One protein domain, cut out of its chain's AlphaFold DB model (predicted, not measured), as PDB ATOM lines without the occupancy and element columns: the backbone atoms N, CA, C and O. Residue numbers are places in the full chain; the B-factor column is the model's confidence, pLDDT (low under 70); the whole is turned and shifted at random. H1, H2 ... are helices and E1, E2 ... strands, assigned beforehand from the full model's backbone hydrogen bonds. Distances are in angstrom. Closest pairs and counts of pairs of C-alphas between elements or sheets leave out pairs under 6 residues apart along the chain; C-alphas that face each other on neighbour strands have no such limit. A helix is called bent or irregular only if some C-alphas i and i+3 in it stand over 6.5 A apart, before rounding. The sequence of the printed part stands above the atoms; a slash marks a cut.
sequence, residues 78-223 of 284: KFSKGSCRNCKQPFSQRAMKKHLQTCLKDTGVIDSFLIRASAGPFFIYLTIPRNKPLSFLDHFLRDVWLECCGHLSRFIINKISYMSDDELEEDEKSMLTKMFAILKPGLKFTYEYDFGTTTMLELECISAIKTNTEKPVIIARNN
ATOM      1  N   LYS A  78      46.808 -24.779 -25.521       68.94
ATOM      2  CA  LYS A  78      47.929 -25.739 -25.543       68.94
ATOM      3  C   LYS A  78      47.494 -27.185 -25.306       68.94
ATOM      4  O   LYS A  78      48.152 -28.102 -25.804       68.94
ATOM      5  N   PHE A  79      46.393 -27.402 -24.586       70.69
ATOM      6  CA  PHE A  79      45.829 -28.734 -24.342       70.69
ATOM      7  C   PHE A  79      44.791 -29.148 -25.384       70.69
ATOM      8  O   PHE A  79      44.391 -30.315 -25.423       70.69
ATOM      9  N   SER A  80      44.402 -28.225 -26.263       77.56
ATOM     10  CA  SER A  80      43.444 -28.467 -27.330       77.56
ATOM     11  C   SER A  80      44.055 -29.391 -28.394       77.56
ATOM     12  O   SER A  80      45.031 -29.072 -29.086       77.56
ATOM     13  N   LYS A  81      43.487 -30.595 -28.499       85.06
ATOM     14  CA  LYS A  81      43.811 -31.606 -29.516       85.06
ATOM     15  C   LYS A  81      42.587 -31.835 -30.381       85.06
ATOM     16  O   LYS A  81      41.476 -31.747 -29.878       85.06
ATOM     17  N   GLY A  82      42.785 -32.170 -31.646       89.81
ATOM     18  CA  GLY A  82      41.710 -32.543 -32.562       89.81
ATOM     19  C   GLY A  82      42.143 -33.680 -33.473       89.81
ATOM     20  O   GLY A  82      43.335 -33.971 -33.581       89.81
ATOM     21  N   SER A  83      41.184 -34.308 -34.142       93.19
ATOM     22  CA  SER A  83      41.456 -35.382 -35.099       93.19
ATOM     23  C   SER A  83      41.278 -34.892 -36.531       93.19
ATOM     24  O   SER A  83      40.331 -34.166 -36.838       93.19
ATOM     25  N   CYS A  84      42.188 -35.299 -37.414       94.69
ATOM     26  CA  CYS A  84      42.061 -35.062 -38.847       94.69
ATOM     27  C   CYS A  84      40.971 -35.977 -39.417       94.69
ATOM     28  O   CYS A  84      41.054 -37.197 -39.301       94.69
ATOM     29  N   ARG A  85      39.946 -35.423 -40.064       94.31
ATOM     30  CA  ARG A  85      38.850 -36.204 -40.648       94.31
ATOM     31  C   ARG A  85      39.267 -36.979 -41.900       94.31
ATOM     32  O   ARG A  85      38.575 -37.942 -42.221       94.31
ATOM     33  N   ASN A  86      40.383 -36.617 -42.543       91.56
ATOM     34  CA  ASN A  86      40.931 -37.340 -43.694       91.56
ATOM     35  C   ASN A  86      41.630 -38.647 -43.265       91.56
ATOM     36  O   ASN A  86      41.156 -39.730 -43.579       91.56
ATOM     37  N   CYS A  87      42.707 -38.563 -42.471       93.56
ATOM     38  CA  CYS A  87      43.497 -39.738 -42.061       93.56
ATOM     39  C   CYS A  87      43.121 -40.332 -40.689       93.56
ATOM     40  O   CYS A  87      43.725 -41.309 -40.253       93.56
ATOM     41  N   LYS A  88      42.163 -39.720 -39.980       93.62
ATOM     42  CA  LYS A  88      41.666 -40.112 -38.645       93.62
ATOM     43  C   LYS A  88      42.676 -40.012 -37.492       93.62
ATOM     44  O   LYS A  88      42.329 -40.341 -36.363       93.62
ATOM     45  N   GLN A  89      43.887 -39.507 -37.733       93.62
ATOM     46  CA  GLN A  89      44.916 -39.373 -36.696       93.62
ATOM     47  C   GLN A  89      44.718 -38.118 -35.815       93.62
ATOM     48  O   GLN A  89      44.279 -37.076 -36.324       93.62
ATOM     49  N   PRO A  90      45.040 -38.188 -34.506       92.56
ATOM     50  CA  PRO A  90      44.957 -37.058 -33.584       92.56
ATOM     51  C   PRO A  90      46.208 -36.169 -33.633       92.56
ATOM     52  O   PRO A  90      47.336 -36.654 -33.679       92.56
ATOM     53  N   PHE A  91      46.021 -34.852 -33.523       91.12
ATOM     54  CA  PHE A  91      47.106 -33.869 -33.476       91.12
ATOM     55  C   PHE A  91      46.830 -32.774 -32.437       91.12
ATOM     56  O   PHE A  91      45.682 -32.441 -32.137       91.12
ATOM     57  N   SER A  92      47.896 -32.178 -31.895       85.25
ATOM     58  CA  SER A  92      47.787 -30.914 -31.156       85.25
ATOM     59  C   SER A  92      47.442 -29.767 -32.105       85.25
ATOM     60  O   SER A  92      47.722 -29.853 -33.302       85.25
ATOM     61  N   GLN A  93      46.914 -28.659 -31.581       78.88
ATOM     62  CA  GLN A  93      46.644 -27.459 -32.384       78.88
ATOM     63  C   GLN A  93      47.873 -27.005 -33.200       78.88
ATOM     64  O   GLN A  93      47.765 -26.717 -34.392       78.88
ATOM     65  N   ARG A  94      49.069 -27.019 -32.589       80.50
ATOM     66  CA  ARG A  94      50.332 -26.643 -33.257       80.50
ATOM     67  C   ARG A  94      50.719 -27.600 -34.389       80.50
ATOM     68  O   ARG A  94      51.250 -27.156 -35.405       80.50
ATOM     69  N   ALA A  95      50.478 -28.901 -34.219       90.81
ATOM     70  CA  ALA A  95      50.826 -29.916 -35.213       90.81
ATOM     71  C   ALA A  95      49.789 -30.020 -36.342       90.81
ATOM     72  O   ALA A  95      50.169 -30.260 -37.488       90.81
ATOM     73  N   MET A  96      48.504 -29.786 -36.046       93.06
ATOM     74  CA  MET A  96      47.392 -29.934 -36.993       93.06
ATOM     75  C   MET A  96      47.589 -29.080 -38.249       93.06
ATOM     76  O   MET A  96      47.469 -29.595 -39.355       93.06
ATOM     77  N   LYS A  97      47.976 -27.804 -38.099       93.06
ATOM     78  CA  LYS A  97      48.248 -26.909 -39.241       93.06
ATOM     79  C   LYS A  97      49.252 -27.518 -40.225       93.06
ATOM     80  O   LYS A  97      48.954 -27.621 -41.409       93.06
ATOM     81  N   LYS A  98      50.419 -27.943 -39.724       92.88
ATOM     82  CA  LYS A  98      51.486 -28.534 -40.550       92.88
ATOM     83  C   LYS A  98      51.042 -29.857 -41.174       92.88
ATOM     84  O   LYS A  98      51.327 -30.103 -42.339       92.88
ATOM     85  N   HIS A  99      50.326 -30.683 -40.409       95.00
ATOM     86  CA  HIS A  99      49.791 -31.950 -40.894       95.00
ATOM     87  C   HIS A  99      48.804 -31.758 -42.052       95.00
ATOM     88  O   HIS A  99      48.911 -32.439 -43.064       95.00
ATOM     89  N   LEU A 100      47.848 -30.833 -41.938       95.00
ATOM     90  CA  LEU A 100      46.815 -30.656 -42.963       95.00
ATOM     91  C   LEU A 100      47.377 -30.142 -44.293       95.00
ATOM     92  O   LEU A 100      46.878 -30.535 -45.342       95.00
ATOM     93  N   GLN A 101      48.443 -29.339 -44.265       90.81
ATOM     94  CA  GLN A 101      49.115 -28.870 -45.483       90.81
ATOM     95  C   GLN A 101      49.730 -30.009 -46.310       90.81
ATOM     96  O   GLN A 101      49.853 -29.872 -47.525       90.81
ATOM     97  N   THR A 102      50.108 -31.128 -45.683       92.19
ATOM     98  CA  THR A 102      50.612 -32.314 -46.392       92.19
ATOM     99  C   THR A 102      49.507 -33.334 -46.654       92.19
ATOM    100  O   THR A 102      49.416 -33.867 -47.752       92.19
ATOM    101  N   CYS A 103      48.632 -33.567 -45.675       93.75
ATOM    102  CA  CYS A 103      47.564 -34.569 -45.724       93.75
ATOM    103  C   CYS A 103      46.469 -34.262 -46.756       93.75
ATOM    104  O   CYS A 103      45.822 -35.182 -47.247       93.75
ATOM    105  N   LEU A 104      46.244 -32.982 -47.070       90.81
ATOM    106  CA  LEU A 104      45.224 -32.535 -48.028       90.81
ATOM    107  C   LEU A 104      45.795 -32.075 -49.369       90.81
ATOM    108  O   LEU A 104      45.070 -31.481 -50.168       90.81
ATOM    109  N   LYS A 105      47.092 -32.273 -49.609       81.38
ATOM    110  CA  LYS A 105      47.705 -31.792 -50.840       81.38
ATOM    111  C   LYS A 105      47.146 -32.573 -52.039       81.38
ATOM    112  O   LYS A 105      47.238 -33.794 -52.067       81.38
ATOM    113  N   ASP A 106      46.582 -31.837 -52.997       76.00
ATOM    114  CA  ASP A 106      46.116 -32.322 -54.303       76.00
ATOM    115  C   ASP A 106      45.102 -33.484 -54.252       76.00
ATOM    116  O   ASP A 106      45.193 -34.451 -55.002       76.00
ATOM    117  N   THR A 107      44.085 -33.384 -53.388       84.50
ATOM    118  CA  THR A 107      43.039 -34.419 -53.241       84.50
ATOM    119  C   THR A 107      41.929 -34.349 -54.300       84.50
ATOM    120  O   THR A 107      40.966 -35.113 -54.239       84.50
ATOM    121  N   GLY A 108      42.035 -33.445 -55.276       91.62
ATOM    122  CA  GLY A 108      41.073 -33.311 -56.370       91.62
ATOM    123  C   GLY A 108      41.425 -32.185 -57.340       91.62
ATOM    124  O   GLY A 108      42.596 -31.852 -57.512       91.62
ATOM    125  N   VAL A 109      40.413 -31.600 -57.987       94.62
ATOM    126  CA  VAL A 109      40.583 -30.582 -59.044       94.62
ATOM    127  C   VAL A 109      40.031 -29.199 -58.681       94.62
ATOM    128  O   VAL A 109      40.424 -28.217 -59.311       94.62
ATOM    129  N   ILE A 110      39.178 -29.100 -57.656       97.00
ATOM    130  CA  ILE A 110      38.502 -27.859 -57.254       97.00
ATOM    131  C   ILE A 110      39.439 -26.979 -56.432       97.00
ATOM    132  O   ILE A 110      39.829 -27.341 -55.317       97.00
ATOM    133  N   ASP A 111      39.762 -25.795 -56.949       97.12
ATOM    134  CA  ASP A 111      40.597 -24.826 -56.241       97.12
ATOM    135  C   ASP A 111      39.897 -24.323 -54.974       97.12
ATOM    136  O   ASP A 111      38.827 -23.710 -55.002       97.12
ATOM    137  N   SER A 112      40.530 -24.574 -53.836       97.56
ATOM    138  CA  SER A 112      39.966 -24.359 -52.508       97.56
ATOM    139  C   SER A 112      40.970 -23.672 -51.588       97.56
ATOM    140  O   SER A 112      42.182 -23.715 -51.802       97.56
ATOM    141  N   PHE A 113      40.470 -23.056 -50.525       98.00
ATOM    142  CA  PHE A 113      41.282 -22.615 -49.399       98.00
ATOM    143  C   PHE A 113      41.161 -23.592 -48.238       98.00
ATOM    144  O   PHE A 113      40.069 -24.069 -47.942       98.00
ATOM    145  N   LEU A 114      42.280 -23.849 -47.563       97.75
ATOM    146  CA  LEU A 114      42.302 -24.388 -46.208       97.75
ATOM    147  C   LEU A 114      42.276 -23.206 -45.239       97.75
ATOM    148  O   LEU A 114      43.236 -22.436 -45.186       97.75
ATOM    149  N   ILE A 115      41.199 -23.063 -44.476       98.31
ATOM    150  CA  ILE A 115      41.005 -21.979 -43.512       98.31
ATOM    151  C   ILE A 115      40.979 -22.565 -42.105       98.31
ATOM    152  O   ILE A 115      40.357 -23.598 -41.855       98.31
ATOM    153  N   ARG A 116      41.662 -21.902 -41.177       97.56
ATOM    154  CA  ARG A 116      41.492 -22.120 -39.739       97.56
ATOM    155  C   ARG A 116      40.599 -21.016 -39.190       97.56
ATOM    156  O   ARG A 116      40.865 -19.859 -39.492       97.56
ATOM    157  N   ALA A 117      39.627 -21.369 -38.356       97.56
ATOM    158  CA  ALA A 117      38.908 -20.436 -37.493       97.56
ATOM    159  C   ALA A 117      39.115 -20.838 -36.026       97.56
ATOM    160  O   ALA A 117      39.164 -22.033 -35.711       97.56
ATOM    161  N   SER A 118      39.284 -19.869 -35.130       95.25
ATOM    162  CA  SER A 118      39.491 -20.127 -33.701       95.25
ATOM    163  C   SER A 118      39.001 -19.002 -32.802       95.25
ATOM    164  O   SER A 118      39.049 -17.840 -33.185       95.25
ATOM    165  N   ALA A 119      38.605 -19.369 -31.585       92.88
ATOM    166  CA  ALA A 119      38.264 -18.455 -30.501       92.88
ATOM    167  C   ALA A 119      38.501 -19.162 -29.158       92.88
ATOM    168  O   ALA A 119      37.977 -20.252 -28.917       92.88
ATOM    169  N   GLY A 120      39.346 -18.580 -28.303       87.12
ATOM    170  CA  GLY A 120      39.779 -19.217 -27.054       87.12
ATOM    171  C   GLY A 120      40.321 -20.645 -27.283       87.12
ATOM    172  O   GLY A 120      41.185 -20.837 -28.146       87.12
ATOM    173  N   PRO A 121      39.830 -21.669 -26.555       86.75
ATOM    174  CA  PRO A 121      40.282 -23.055 -26.729       86.75
ATOM    175  C   PRO A 121      39.775 -23.728 -28.012       86.75
ATOM    176  O   PRO A 121      40.250 -24.818 -28.366       86.75
ATOM    177  N   PHE A 122      38.798 -23.118 -28.682       91.69
ATOM    178  CA  PHE A 122      38.065 -23.701 -29.793       91.69
ATOM    179  C   PHE A 122      38.764 -23.434 -31.122       91.69
ATOM    180  O   PHE A 122      39.245 -22.331 -31.391       91.69
ATOM    181  N   PHE A 123      38.814 -24.449 -31.982       93.81
ATOM    182  CA  PHE A 123      39.260 -24.290 -33.357       93.81
ATOM    183  C   PHE A 123      38.596 -25.282 -34.309       93.81
ATOM    184  O   PHE A 123      38.389 -26.456 -33.989       93.81
ATOM    185  N   ILE A 124      38.393 -24.824 -35.539       95.94
ATOM    186  CA  ILE A 124      38.090 -25.661 -36.695       95.94
ATOM    187  C   ILE A 124      39.082 -25.380 -37.821       95.94
ATOM    188  O   ILE A 124      39.581 -24.268 -37.987       95.94
ATOM    189  N   TYR A 125      39.371 -26.414 -38.600       97.56
ATOM    190  CA  TYR A 125      39.980 -26.313 -39.917       97.56
ATOM    191  C   TYR A 125      38.956 -26.779 -40.931       97.56
ATOM    192  O   TYR A 125      38.402 -27.874 -40.793       97.56
ATOM    193  N   LEU A 126      38.743 -25.978 -41.962       97.94
ATOM    194  CA  LEU A 126      37.801 -26.262 -43.028       97.94
ATOM    195  C   LEU A 126      38.439 -26.036 -44.393       97.94
ATOM    196  O   LEU A 126      39.344 -25.215 -44.545       97.94
ATOM    197  N   THR A 127      37.952 -26.763 -45.386       97.69
ATOM    198  CA  THR A 127      38.243 -26.505 -46.795       97.69
ATOM    199  C   THR A 127      37.034 -25.875 -47.446       97.69
ATOM    200  O   THR A 127      35.921 -26.320 -47.180       97.69
ATOM    201  N   ILE A 128      37.232 -24.878 -48.301       98.31
ATOM    202  CA  ILE A 128      36.139 -24.182 -48.984       98.31
ATOM    203  C   ILE A 128      36.550 -23.775 -50.408       98.31
ATOM    204  O   ILE A 128      37.672 -23.289 -50.578       98.31
ATOM    205  N   PRO A 129      35.696 -23.944 -51.439       98.25
ATOM    206  CA  PRO A 129      36.031 -23.528 -52.799       98.25
ATOM    207  C   PRO A 129      36.294 -22.024 -52.879       98.25
ATOM    208  O   PRO A 129      35.484 -21.204 -52.441       98.25
ATOM    209  N   ARG A 130      37.423 -21.631 -53.474       97.50
ATOM    210  CA  ARG A 130      37.890 -20.236 -53.407       97.50
ATOM    211  C   ARG A 130      37.126 -19.266 -54.314       97.50
ATOM    212  O   ARG A 130      37.214 -18.058 -54.121       97.50
ATOM    213  N   ASN A 131      36.385 -19.777 -55.302       97.69
ATOM    214  CA  ASN A 131      35.560 -18.977 -56.222       97.69
ATOM    215  C   ASN A 131      34.198 -18.562 -55.623       97.69
ATOM    216  O   ASN A 131      33.417 -17.875 -56.279       97.69
ATOM    217  N   LYS A 132      33.894 -18.977 -54.389       98.44
ATOM    218  CA  LYS A 132      32.648 -18.634 -53.694       98.44
ATOM    219  C   LYS A 132      32.753 -17.263 -52.992       98.44
ATOM    220  O   LYS A 132      33.870 -16.821 -52.694       98.44
ATOM    221  N   PRO A 133      31.622 -16.572 -52.763       98.50
ATOM    222  CA  PRO A 133      31.582 -15.329 -51.989       98.50
ATOM    223  C   PRO A 133      31.926 -15.559 -50.510       98.50
ATOM    224  O   PRO A 133      31.825 -16.686 -50.023       98.50
ATOM    225  N   LEU A 134      32.303 -14.501 -49.785       98.50
ATOM    226  CA  LEU A 134      32.477 -14.546 -48.326       98.50
ATOM    227  C   LEU A 134      31.205 -14.988 -47.603       98.50
ATOM    228  O   LEU A 134      31.308 -15.709 -46.616       98.50
ATOM    229  N   SER A 135      30.024 -14.642 -48.121       98.44
ATOM    230  CA  SER A 135      28.748 -15.083 -47.547       98.44
ATOM    231  C   SER A 135      28.633 -16.608 -47.498       98.44
ATOM    232  O   SER A 135      27.957 -17.156 -46.640       98.44
ATOM    233  N   PHE A 136      29.336 -17.338 -48.370       98.50
ATOM    234  CA  PHE A 136      29.371 -18.799 -48.313       98.50
ATOM    235  C   PHE A 136      30.190 -19.327 -47.127       98.50
ATOM    236  O   PHE A 136      29.866 -20.373 -46.570       98.50
ATOM    237  N   LEU A 137      31.250 -18.609 -46.740       98.62
ATOM    238  CA  LEU A 137      32.007 -18.899 -45.525       98.62
ATOM    239  C   LEU A 137      31.219 -18.482 -44.277       98.62
ATOM    240  O   LEU A 137      31.225 -19.234 -43.311       98.62
ATOM    241  N   ASP A 138      30.542 -17.329 -44.316       98.50
ATOM    242  CA  ASP A 138      29.661 -16.843 -43.244       98.50
ATOM    243  C   ASP A 138      28.605 -17.882 -42.866       98.50
ATOM    244  O   ASP A 138      28.630 -18.392 -41.746       98.50
ATOM    245  N   HIS A 139      27.755 -18.265 -43.826       97.50
ATOM    246  CA  HIS A 139      26.711 -19.265 -43.603       97.50
ATOM    247  C   HIS A 139      27.300 -20.559 -43.049       97.50
ATOM    248  O   HIS A 139      26.817 -21.080 -42.055       97.50
ATOM    249  N   PHE A 140      28.412 -21.036 -43.618       97.94
ATOM    250  CA  PHE A 140      29.028 -22.262 -43.128       97.94
ATOM    251  C   PHE A 140      29.518 -22.152 -41.680       97.94
ATOM    252  O   PHE A 140      29.341 -23.094 -40.920       97.94
ATOM    253  N   LEU A 141      30.142 -21.037 -41.281       97.88
ATOM    254  CA  LEU A 141      30.583 -20.825 -39.896       97.88
ATOM    255  C   LEU A 141      29.400 -20.737 -38.931       97.88
ATOM    256  O   LEU A 141      29.483 -21.264 -37.821       97.88
ATOM    257  N   ARG A 142      28.318 -20.086 -39.355       96.50
ATOM    258  CA  ARG A 142      27.081 -19.950 -38.589       96.50
ATOM    259  C   ARG A 142      26.426 -21.306 -38.384       96.50
ATOM    260  O   ARG A 142      26.315 -21.724 -37.232       96.50
ATOM    261  N   ASP A 143      26.155 -22.029 -39.465       94.62
ATOM    262  CA  ASP A 143      25.534 -23.359 -39.452       94.62
ATOM    263  C   ASP A 143      26.281 -24.335 -38.534       94.62
ATOM    264  O   ASP A 143      25.669 -25.097 -37.792       94.62
ATOM    265  N   VAL A 144      27.619 -24.312 -38.568       94.12
ATOM    266  CA  VAL A 144      28.444 -25.307 -37.862       94.12
ATOM    267  C   VAL A 144      28.904 -24.877 -36.468       94.12
ATOM    268  O   VAL A 144      29.561 -25.655 -35.762       94.12
ATOM    269  N   TRP A 145      28.713 -23.609 -36.087       95.19
ATOM    270  CA  TRP A 145      29.402 -23.099 -34.901       95.19
ATOM    271  C   TRP A 145      28.778 -21.921 -34.168       95.19
ATOM    272  O   TRP A 145      29.160 -21.731 -33.015       95.19
ATOM    273  N   LEU A 146      27.883 -21.128 -34.764       95.00
ATOM    274  CA  LEU A 146      27.497 -19.836 -34.172       95.00
ATOM    275  C   LEU A 146      26.004 -19.504 -34.229       95.00
ATOM    276  O   LEU A 146      25.555 -18.708 -33.408       95.00
ATOM    277  N   GLU A 147      25.258 -20.036 -35.196       92.62
ATOM    278  CA  GLU A 147      23.892 -19.589 -35.476       92.62
ATOM    279  C   GLU A 147      22.965 -19.803 -34.276       92.62
ATOM    280  O   GLU A 147      22.970 -20.867 -33.663       92.62
ATOM    281  N   CYS A 148      22.165 -18.790 -33.950       87.19
ATOM    282  CA  CYS A 148      21.200 -18.843 -32.856       87.19
ATOM    283  C   CYS A 148      19.863 -18.171 -33.203       87.19
ATOM    284  O   CYS A 148      18.820 -18.735 -32.880       87.19
ATOM    285  N   CYS A 149      19.860 -16.996 -33.852       88.31
ATOM    286  CA  CYS A 149      18.632 -16.228 -34.133       88.31
ATOM    287  C   CYS A 149      18.702 -15.339 -35.395       88.31
ATOM    288  O   CYS A 149      17.951 -14.373 -35.507       88.31
ATOM    289  N   GLY A 150      19.596 -15.618 -36.341       90.88
ATOM    290  CA  GLY A 150      19.687 -14.907 -37.616       90.88
ATOM    291  C   GLY A 150      20.369 -13.540 -37.543       90.88
ATOM    292  O   GLY A 150      20.102 -12.696 -38.394       90.88
ATOM    293  N   HIS A 151      21.231 -13.301 -36.550       94.31
ATOM    294  CA  HIS A 151      21.892 -12.005 -36.374       94.31
ATOM    295  C   HIS A 151      22.856 -11.661 -37.520       94.31
ATOM    296  O   HIS A 151      23.309 -12.530 -38.270       94.31
ATOM    297  N   LEU A 152      23.203 -10.375 -37.604       96.81
ATOM    298  CA  LEU A 152      24.210  -9.867 -38.528       96.81
ATOM    299  C   LEU A 152      25.621 -10.336 -38.160       96.81
ATOM    300  O   LEU A 152      25.932 -10.656 -37.005       96.81
ATOM    301  N   SER A 153      26.482 -10.334 -39.170       98.19
ATOM    302  CA  SER A 153      27.886 -10.686 -39.063       98.19
ATOM    303  C   SER A 153      28.770  -9.825 -39.959       98.19
ATOM    304  O   SER A 153      28.319  -9.143 -40.885       98.19
ATOM    305  N   ARG A 154      30.074  -9.878 -39.689       98.25
ATOM    306  CA  ARG A 154      31.087  -9.146 -40.445       98.25
ATOM    307  C   ARG A 154      32.405  -9.898 -40.521       98.25
ATOM    308  O   ARG A 154      32.870 -10.430 -39.519       98.25
ATOM    309  N   PHE A 155      33.079  -9.839 -41.672       98.81
ATOM    310  CA  PHE A 155      34.524 -10.089 -41.762       98.81
ATOM    311  C   PHE A 155      35.302  -8.774 -41.787       98.81
ATOM    312  O   PHE A 155      34.929  -7.848 -42.500       98.81
ATOM    313  N   ILE A 156      36.441  -8.719 -41.096       98.50
ATOM    314  CA  ILE A 156      37.385  -7.597 -41.196       98.50
ATOM    315  C   ILE A 156      38.661  -8.105 -41.863       98.50
ATOM    316  O   ILE A 156      39.462  -8.823 -41.259       98.50
ATOM    317  N   ILE A 157      38.859  -7.741 -43.132       98.44
ATOM    318  CA  ILE A 157      39.971  -8.226 -43.963       98.44
ATOM    319  C   ILE A 157      40.760  -7.024 -44.473       98.44
ATOM    320  O   ILE A 157      40.233  -6.190 -45.201       98.44
ATOM    321  N   ASN A 158      42.043  -6.936 -44.105       96.00
ATOM    322  CA  ASN A 158      42.904  -5.788 -44.423       96.00
ATOM    323  C   ASN A 158      42.273  -4.437 -44.034       96.00
ATOM    324  O   ASN A 158      42.374  -3.474 -44.787       96.00
ATOM    325  N   LYS A 159      41.645  -4.382 -42.850       95.38
ATOM    326  CA  LYS A 159      40.922  -3.212 -42.313       95.38
ATOM    327  C   LYS A 159      39.657  -2.807 -43.084       95.38
ATOM    328  O   LYS A 159      39.120  -1.748 -42.807       95.38
ATOM    329  N   ILE A 160      39.185  -3.628 -44.022       97.19
ATOM    330  CA  ILE A 160      37.919  -3.403 -44.728       97.19
ATOM    331  C   ILE A 160      36.836  -4.269 -44.079       97.19
ATOM    332  O   ILE A 160      37.055  -5.470 -43.884       97.19
ATOM    333  N   SER A 161      35.701  -3.643 -43.769       97.94
ATOM    334  CA  SER A 161      34.475  -4.275 -43.275       97.94
ATOM    335  C   SER A 161      33.744  -4.973 -44.426       97.94
ATOM    336  O   SER A 161      33.484  -4.357 -45.459       97.94
ATOM    337  N   TYR A 162      33.445  -6.265 -44.277       98.44
ATOM    338  CA  TYR A 162      32.572  -7.015 -45.181       98.44
ATOM    339  C   TYR A 162      31.339  -7.485 -44.421       98.44
ATOM    340  O   TYR A 162      31.451  -8.414 -43.618       98.44
ATOM    341  N   MET A 163      30.195  -6.867 -44.682       98.19
ATOM    342  CA  MET A 163      28.961  -7.036 -43.917       98.19
ATOM    343  C   MET A 163      28.022  -8.064 -44.542       98.19
ATOM    344  O   MET A 163      27.994  -8.244 -45.767       98.19
ATOM    345  N   SER A 164      27.259  -8.739 -43.681       96.44
ATOM    346  CA  SER A 164      26.134  -9.591 -44.075       96.44
ATOM    347  C   SER A 164      24.862  -8.799 -44.382       96.44
ATOM    348  O   SER A 164      23.892  -9.398 -44.829       96.44
ATOM    349  N   ASP A 165      24.855  -7.503 -44.069       94.12
ATOM    350  CA  ASP A 165      23.741  -6.594 -44.321       94.12
ATOM    351  C   ASP A 165      23.661  -6.210 -45.808       94.12
ATOM    352  O   ASP A 165      24.673  -6.187 -46.520       94.12
ATOM    353  N   ASP A 166      22.449  -5.911 -46.260       88.38
ATOM    354  CA  ASP A 166      22.176  -5.366 -47.587       88.38
ATOM    355  C   ASP A 166      22.354  -3.836 -47.605       88.38
ATOM    356  O   ASP A 166      22.712  -3.270 -48.644       88.38
ATOM    357  N   GLU A 167      22.157  -3.165 -46.465       92.62
ATOM    358  CA  GLU A 167      22.387  -1.726 -46.297       92.62
ATOM    359  C   GLU A 167      23.818  -1.474 -45.803       92.62
ATOM    360  O   GLU A 167      24.144  -1.682 -44.639       92.62
ATOM    361  N   LEU A 168      24.697  -1.048 -46.715       93.12
ATOM    362  CA  LEU A 168      26.121  -0.851 -46.437       93.12
ATOM    363  C   LEU A 168      26.462   0.623 -46.222       93.12
ATOM    364  O   LEU A 168      26.017   1.481 -46.990       93.12
ATOM    365  N   GLU A 169      27.334   0.899 -45.253       92.44
ATOM    366  CA  GLU A 169      27.976   2.210 -45.140       92.44
ATOM    367  C   GLU A 169      29.046   2.415 -46.237       92.44
ATOM    368  O   GLU A 169      29.439   1.495 -46.960       92.44
ATOM    369  N   GLU A 170      29.513   3.656 -46.393       87.75
ATOM    370  CA  GLU A 170      30.366   4.079 -47.515       87.75
ATOM    371  C   GLU A 170      31.736   3.365 -47.548       87.75
ATOM    372  O   GLU A 170      32.315   3.160 -48.619       87.75
ATOM    373  N   ASP A 171      32.254   2.951 -46.389       90.62
ATOM    374  CA  ASP A 171      33.520   2.229 -46.226       90.62
ATOM    375  C   ASP A 171      33.354   0.705 -46.063       90.62
ATOM    376  O   ASP A 171      34.342  -0.028 -45.898       90.62
ATOM    377  N   GLU A 172      32.126   0.208 -46.192       95.12
ATOM    378  CA  GLU A 172      31.793  -1.203 -46.074       95.12
ATOM    379  C   GLU A 172      31.626  -1.880 -47.432       95.12
ATOM    380  O   GLU A 172      31.426  -1.271 -48.486       95.12
ATOM    381  N   LYS A 173      31.769  -3.203 -47.433       97.56
ATOM    382  CA  LYS A 173      31.601  -4.027 -48.626       97.56
ATOM    383  C   LYS A 173      30.645  -5.166 -48.364       97.56
ATOM    384  O   LYS A 173      30.572  -5.714 -47.273       97.56
ATOM    385  N   SER A 174      29.988  -5.613 -49.424       97.38
ATOM    386  CA  SER A 174      29.148  -6.800 -49.350       97.38
ATOM    387  C   SER A 174      29.988  -8.075 -49.219       97.38
ATOM    388  O   SER A 174      31.001  -8.266 -49.918       97.38
ATOM    389  N   MET A 175      29.500  -9.021 -48.415       98.19
ATOM    390  CA  MET A 175      29.976 -10.407 -48.395       98.19
ATOM    391  C   MET A 175      29.766 -11.171 -49.719       98.19
ATOM    392  O   MET A 175      30.300 -12.271 -49.873       98.19
ATOM    393  N   LEU A 176      29.088 -10.600 -50.722       97.62
ATOM    394  CA  LEU A 176      29.064 -11.131 -52.095       97.62
ATOM    395  C   LEU A 176      30.437 -11.070 -52.794       97.62
ATOM    396  O   LEU A 176      30.636 -11.678 -53.850       97.62
ATOM    397  N   THR A 177      31.418 -10.391 -52.194       97.75
ATOM    398  CA  THR A 177      32.808 -10.386 -52.665       97.75
ATOM    399  C   THR A 177      33.397 -11.799 -52.669       97.75
ATOM    400  O   THR A 177      33.386 -12.508 -51.662       97.75
ATOM    401  N   LYS A 178      33.966 -12.217 -53.807       98.31
ATOM    402  CA  LYS A 178      34.576 -13.546 -53.964       98.31
ATOM    403  C   LYS A 178      35.859 -13.690 -53.151       98.31
ATOM    404  O   LYS A 178      36.767 -12.867 -53.262       98.31
ATOM    405  N   MET A 179      35.987 -14.799 -52.423       98.50
ATOM    406  CA  MET A 179      37.120 -15.048 -51.527       98.50
ATOM    407  C   MET A 179      38.477 -14.979 -52.234       98.50
ATOM    408  O   MET A 179      39.404 -14.380 -51.698       98.50
ATOM    409  N   PHE A 180      38.628 -15.549 -53.436       97.88
ATOM    410  CA  PHE A 180      39.924 -15.548 -54.133       97.88
ATOM    411  C   PHE A 180      40.450 -14.154 -54.494       97.88
ATOM    412  O   PHE A 180      41.647 -14.022 -54.744       97.88
ATOM    413  N   ALA A 181      39.576 -13.148 -54.568       97.75
ATOM    414  CA  ALA A 181      39.964 -11.785 -54.907       97.75
ATOM    415  C   ALA A 181      40.635 -11.063 -53.727       97.75
ATOM    416  O   ALA A 181      41.371 -10.102 -53.934       97.75
ATOM    417  N   ILE A 182      40.385 -11.523 -52.497       97.75
ATOM    418  CA  ILE A 182      40.754 -10.806 -51.268       97.75
ATOM    419  C   ILE A 182      41.554 -11.659 -50.276       97.75
ATOM    420  O   ILE A 182      42.316 -11.116 -49.476       97.75
ATOM    421  N   LEU A 183      41.430 -12.989 -50.331       98.38
ATOM    422  CA  LEU A 183      42.172 -13.918 -49.485       98.38
ATOM    423  C   LEU A 183      43.397 -14.469 -50.215       98.38
ATOM    424  O   LEU A 183      43.335 -14.893 -51.371       98.38
ATOM    425  N   LYS A 184      44.510 -14.547 -49.485       97.62
ATOM    426  CA  LYS A 184      45.754 -15.187 -49.922       97.62
ATOM    427  C   LYS A 184      46.311 -16.086 -48.815       97.62
ATOM    428  O   LYS A 184      46.093 -15.775 -47.642       97.62
ATOM    429  N   PRO A 185      47.040 -17.165 -49.151       97.88
ATOM    430  CA  PRO A 185      47.745 -17.969 -48.157       97.88
ATOM    431  C   PRO A 185      48.594 -17.109 -47.209       97.88
ATOM    432  O   PRO A 185      49.285 -16.188 -47.644       97.88
ATOM    433  N   GLY A 186      48.521 -17.406 -45.915       97.69
ATOM    434  CA  GLY A 186      49.144 -16.657 -44.824       97.69
ATOM    435  C   GLY A 186      48.346 -15.449 -44.320       97.69
ATOM    436  O   GLY A 186      48.719 -14.881 -43.295       97.69
ATOM    437  N   LEU A 187      47.261 -15.042 -44.993       98.50
ATOM    438  CA  LEU A 187      46.444 -13.914 -44.543       98.50
ATOM    439  C   LEU A 187      45.654 -14.281 -43.285       98.50
ATOM    440  O   LEU A 187      44.933 -15.281 -43.267       98.50
ATOM    441  N   LYS A 188      45.754 -13.423 -42.268       98.62
ATOM    442  CA  LYS A 188      44.913 -13.451 -41.072       98.62
ATOM    443  C   LYS A 188      43.859 -12.358 -41.145       98.62
ATOM    444  O   LYS A 188      44.133 -11.278 -41.665       98.62
ATOM    445  N   PHE A 189      42.679 -12.655 -40.632       98.69
ATOM    446  CA  PHE A 189      41.527 -11.762 -40.617       98.69
ATOM    447  C   PHE A 189      40.602 -12.151 -39.464       98.69
ATOM    448  O   PHE A 189      40.802 -13.196 -38.843       98.69
ATOM    449  N   THR A 190      39.619 -11.316 -39.149       98.81
ATOM    450  CA  THR A 190      38.666 -11.589 -38.067       98.81
ATOM    451  C   THR A 190      37.247 -11.679 -38.598       98.81
ATOM    452  O   THR A 190      36.953 -11.252 -39.720       98.81
ATOM    453  N   TYR A 191      36.386 -12.278 -37.789       98.69
ATOM    454  CA  TYR A 191      34.964 -12.393 -38.038       98.69
ATOM    455  C   TYR A 191      34.194 -12.126 -36.750       98.69
ATOM    456  O   TYR A 191      34.629 -12.536 -35.673       98.69
ATOM    457  N   GLU A 192      33.061 -11.461 -36.873       98.44
ATOM    458  CA  GLU A 192      32.175 -11.074 -35.783       98.44
ATOM    459  C   GLU A 192      30.771 -11.563 -36.129       98.44
ATOM    460  O   GLU A 192      30.305 -11.329 -37.241       98.44
ATOM    461  N   TYR A 193      30.107 -12.238 -35.195       97.81
ATOM    462  CA  TYR A 193      28.701 -12.624 -35.313       97.81
ATOM    463  C   TYR A 193      27.929 -12.152 -34.084       97.81
ATOM    464  O   TYR A 193      28.419 -12.327 -32.964       97.81
ATOM    465  N   ASP A 194      26.737 -11.599 -34.332       95.81
ATOM    466  CA  ASP A 194      25.849 -10.951 -33.363       95.81
ATOM    467  C   ASP A 194      26.499  -9.753 -32.658       95.81
ATOM    468  O   ASP A 194      27.158  -9.909 -31.641       95.81
ATOM    469  N   PHE A 195      26.262  -8.530 -33.135       92.62
ATOM    470  CA  PHE A 195      26.862  -7.327 -32.537       92.62
ATOM    471  C   PHE A 195      26.345  -6.972 -31.136       92.62
ATOM    472  O   PHE A 195      26.989  -6.190 -30.436       92.62
ATOM    473  N   GLY A 196      25.210  -7.531 -30.704       90.19
ATOM    474  CA  GLY A 196      24.704  -7.346 -29.345       90.19
ATOM    475  C   GLY A 196      25.470  -8.200 -28.339       90.19
ATOM    476  O   GLY A 196      25.767  -7.755 -27.230       90.19
ATOM    477  N   THR A 197      25.840  -9.420 -28.737       89.56
ATOM    478  CA  THR A 197      26.637 -10.328 -27.908       89.56
ATOM    479  C   THR A 197      27.784 -10.985 -28.681       89.56
ATOM    480  O   THR A 197      27.869 -12.206 -28.814       89.56
ATOM    481  N   THR A 198      28.699 -10.155 -29.176       94.00
ATOM    482  CA  THR A 198      29.675 -10.535 -30.204       94.00
ATOM    483  C   THR A 198      30.487 -11.775 -29.886       94.00
ATOM    484  O   THR A 198      31.283 -11.816 -28.947       94.00
ATOM    485  N   THR A 199      30.359 -12.772 -30.761       95.56
ATOM    486  CA  THR A 199      31.312 -13.879 -30.841       95.56
ATOM    487  C   THR A 199      32.354 -13.552 -31.900       95.56
ATOM    488  O   THR A 199      32.057 -13.530 -33.094       95.56
ATOM    489  N   MET A 200      33.581 -13.277 -31.454       97.75
ATOM    490  CA  MET A 200      34.705 -12.951 -32.332       97.75
ATOM    491  C   MET A 200      35.520 -14.200 -32.666       97.75
ATOM    492  O   MET A 200      35.950 -14.923 -31.765       97.75
ATOM    493  N   LEU A 201      35.782 -14.430 -33.952       98.50
ATOM    494  CA  LEU A 201      36.687 -15.468 -34.437       98.50
ATOM    495  C   LEU A 201      37.944 -14.852 -35.053       98.50
ATOM    496  O   LEU A 201      37.882 -13.911 -35.844       98.50
ATOM    497  N   GLU A 202      39.090 -15.463 -34.771       98.44
ATOM    498  CA  GLU A 202      40.314 -15.277 -35.547       98.44
ATOM    499  C   GLU A 202      40.361 -16.299 -36.683       98.44
ATOM    500  O   GLU A 202      40.238 -17.507 -36.446       98.44
ATOM    501  N   LEU A 203      40.598 -15.831 -37.907       98.62
ATOM    502  CA  LEU A 203      40.738 -16.675 -39.086       98.62
ATOM    503  C   LEU A 203      42.113 -16.544 -39.732       98.62
ATOM    504  O   LEU A 203      42.753 -15.493 -39.725       98.62
ATOM    505  N   GLU A 204      42.559 -17.638 -40.341       98.44
ATOM    506  CA  GLU A 204      43.777 -17.683 -41.141       98.44
ATOM    507  C   GLU A 204      43.543 -18.510 -42.410       98.44
ATOM    508  O   GLU A 204      43.194 -19.691 -42.336       98.44
ATOM    509  N   CYS A 205      43.791 -17.915 -43.579       98.44
ATOM    510  CA  CYS A 205      43.902 -18.653 -44.834       98.44
ATOM    511  C   CYS A 205      45.259 -19.365 -44.854       98.44
ATOM    512  O   CYS A 205      46.290 -18.755 -45.118       98.44
ATOM    513  N   ILE A 206      45.285 -20.655 -44.533       97.25
ATOM    514  CA  ILE A 206      46.520 -21.427 -44.351       97.25
ATOM    515  C   ILE A 206      47.222 -21.672 -45.687       97.25
ATOM    516  O   ILE A 206      48.436 -21.502 -45.800       97.25
ATOM    517  N   SER A 207      46.467 -22.117 -46.688       96.50
ATOM    518  CA  SER A 207      46.996 -22.504 -47.994       96.50
ATOM    519  C   SER A 207      45.898 -22.560 -49.049       96.50
ATOM    520  O   SER A 207      44.731 -22.797 -48.737       96.50
ATOM    521  N   ALA A 208      46.295 -22.395 -50.309       95.81
ATOM    522  CA  ALA A 208      45.495 -22.821 -51.449       95.81
ATOM    523  C   ALA A 208      45.768 -24.310 -51.700       95.81
ATOM    524  O   ALA A 208      46.921 -24.739 -51.653       95.81
ATOM    525  N   ILE A 209      44.714 -25.088 -51.917       95.25
ATOM    526  CA  ILE A 209      44.766 -26.534 -52.158       95.25
ATOM    527  C   ILE A 209      43.760 -26.902 -53.251       95.25
ATOM    528  O   ILE A 209      42.899 -26.091 -53.598       95.25
ATOM    529  N   LYS A 210      43.817 -28.139 -53.742       95.25
ATOM    530  CA  LYS A 210      42.751 -28.710 -54.568       95.25
ATOM    531  C   LYS A 210      41.977 -29.769 -53.793       95.25
ATOM    532  O   LYS A 210      42.587 -30.572 -53.093       95.25
ATOM    533  N   THR A 211      40.654 -29.760 -53.926       94.69
ATOM    534  CA  THR A 211      39.744 -30.730 -53.301       94.69
ATOM    535  C   THR A 211      38.818 -31.366 -54.340       94.69
ATOM    536  O   THR A 211      38.815 -30.991 -55.513       94.69
ATOM    537  N   ASN A 212      38.044 -32.364 -53.926       93.50
ATOM    538  CA  ASN A 212      37.093 -33.095 -54.767       93.50
ATOM    539  C   ASN A 212      35.630 -32.648 -54.570       93.50
ATOM    540  O   ASN A 212      34.719 -33.373 -54.963       93.50
ATOM    541  N   THR A 213      35.386 -31.493 -53.942       93.62
ATOM    542  CA  THR A 213      34.038 -31.042 -53.571       93.62
ATOM    543  C   THR A 213      33.851 -29.539 -53.768       93.62
ATOM    544  O   THR A 213      34.754 -28.743 -53.532       93.62
ATOM    545  N   GLU A 214      32.636 -29.155 -54.160       95.12
ATOM    546  CA  GLU A 214      32.170 -27.765 -54.275       95.12
ATOM    547  C   GLU A 214      31.491 -27.252 -52.989       95.12
ATOM    548  O   GLU A 214      30.932 -26.152 -52.954       95.12
ATOM    549  N   LYS A 215      31.509 -28.055 -51.920       96.19
ATOM    550  CA  LYS A 215      30.948 -27.706 -50.611       96.19
ATOM    551  C   LYS A 215      32.061 -27.429 -49.597       96.19
ATOM    552  O   LYS A 215      33.121 -28.054 -49.691       96.19
ATOM    553  N   PRO A 216      31.841 -26.548 -48.608       96.81
ATOM    554  CA  PRO A 216      32.759 -26.412 -47.498       96.81
ATOM    555  C   PRO A 216      32.736 -27.690 -46.652       96.81
ATOM    556  O   PRO A 216      31.696 -28.334 -46.504       96.81
ATOM    557  N   VAL A 217      33.886 -28.081 -46.109       96.44
ATOM    558  CA  VAL A 217      34.018 -29.297 -45.298       96.44
ATOM    559  C   VAL A 217      34.921 -29.020 -44.112       96.44
ATOM    560  O   VAL A 217      36.048 -28.563 -44.281       96.44
ATOM    561  N   ILE A 218      34.467 -29.356 -42.903       96.75
ATOM    562  CA  ILE A 218      35.346 -29.389 -41.730       96.75
ATOM    563  C   ILE A 218      36.296 -30.572 -41.878       96.75
ATOM    564  O   ILE A 218      35.858 -31.719 -41.931       96.75
ATOM    565  N   ILE A 219      37.600 -30.307 -41.886       96.06
ATOM    566  CA  ILE A 219      38.642 -31.338 -41.918       96.06
ATOM    567  C   ILE A 219      39.225 -31.596 -40.530       96.06
ATOM    568  O   ILE A 219      39.704 -32.696 -40.264       96.06
ATOM    569  N   ALA A 220      39.160 -30.641 -39.609       95.75
ATOM    570  CA  ALA A 220      39.488 -30.890 -38.211       95.75
ATOM    571  C   ALA A 220      38.691 -29.969 -37.291       95.75
ATOM    572  O   ALA A 220      38.404 -28.831 -37.639       95.75
ATOM    573  N   ARG A 221      38.379 -30.456 -36.094       94.44
ATOM    574  CA  ARG A 221      37.813 -29.685 -34.982       94.44
ATOM    575  C   ARG A 221      38.514 -30.160 -33.715       94.44
ATOM    576  O   ARG A 221      38.864 -31.344 -33.629       94.44
ATOM    577  N   ASN A 222      38.781 -29.268 -32.768       91.75
ATOM    578  CA  ASN A 222      39.298 -29.707 -31.477       91.75
ATOM    579  C   ASN A 222      38.283 -30.577 -30.739       91.75
ATOM    580  O   ASN A 222      37.084 -30.497 -30.973       91.75
ATOM    581  N   ASN A 223      38.762 -31.388 -29.810       89.94
ATOM    582  CA  ASN A 223      37.923 -32.013 -28.808       89.94
ATOM    583  C   ASN A 223      37.377 -30.930 -27.878       89.94
ATOM    584  O   ASN A 223      38.084 -29.961 -27.585       89.94
TER     585      ASN A 223
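AT A GLANCE: This is residues 78 to 223 of the 284 residues of the protein "Plasmid pRiA4b ORF-3 family protein" of Candidatus Woesearchaeota archaeon (UniProt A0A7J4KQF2). One strongly twisted sheet of ten strands winds through the domain from end to end, with H1 in a curl of one face near E1 and H2 in a curl of the opposite face near E4 and E5. The long strands E3 and E9 lie in the middle, and short H3 only grazes the sheet. The printed part has 146 residues, with named elements in the order E1, E2, H1, E3, E4, H2, E5, E6, E7, H3, E8, E9, E10; the class is mixed, helices and strands. The sheet is mixed, in the order E2, E1, E10, E4, E3, E9, E8, E5, E6, E7. The whole is compact, with a radius of gyration of the C-alphas of 15.0 A and spans of 45 by 34 by 24 A.

HOW THE PARTS SIT: E1, residues 81 to 84, and E2, residues 90 to 92, form a hairpin, with N 91 and O 82 2.8 A apart. H1, residues 93 to 103, is on the sheet, which curls round it; the closest C-alphas of E1 and H1 are those of Lys 81 and Gln 93, 5.8 A apart. E3, residues 110 to 119, and E4, residues 122 to 129, form a hairpin at 163 degrees, with N 115 and O 126 2.8 A apart. H2, residues 134 to 146, is on the face opposite to H1, which gives three layers, helices on both faces of a sheet; its closest C-alpha pair with E4 is Leu 137 and Ile 128, 7.5 A. E5, residues 153 to 157, and E6, residues 160 to 163, form a hairpin, with N 162 and O 155 2.8 A apart. E7, residues 172 to 174, is parallel to E6, with N 173 and O 161 2.9 A apart. H3, residues 179 to 182, is close to H2 but not clearly touching it: the C-alphas of Met 179 and Leu 134 are 5.7 A apart. E8, residues 188 to 193, is antiparallel to E5, with N 192 and O 154 2.8 A apart; E7, H3 and E8 are a split strand-helix-strand unit, two strands of one sheet that are not neighbours, with a helix between them along the chain and E5 and E6 between them in the sheet, and its crossover is right-handed. E9, residues 199 to 211, forms a hairpin with E8, with N 201 and O 191 2.8 A apart, is antiparallel to E3, with N 112 and O 209 2.8 A apart, and bends by 81 degrees at residue 208. E10, residues 217 to 222, is antiparallel to E4, with N 125 and O 220 2.8 A apart, and to E1, with no N and O within hydrogen-bond range. Every O i to N i+4 pair is within hydrogen-bond range in H2, 4 of 7 are in H1, and H3 is too short for such a pair.

IN THESE COORDINATES: E1 begins at C-alpha 81, (43.811, -31.606, -29.516), and E10 ends at C-alpha 222, (39.298, -29.707, -31.477). From first to last C-alpha E9 is 29.3 A long, E3 28.4 A, E4 23.1 A, E8 17.2 A, H2 15.9 A and H1 15.1 A. H2 is irregular, but only just: C-alphas 143 and 146 are 6.6 A apart.

THE WHOLE: The two C-alphas farthest apart, those of Gln 89 and Glu 170, are 47.1 A apart. The printed part has no cut, and no link is long. The mean pLDDT of the printed part is 94.3, and residue 78 is under 70.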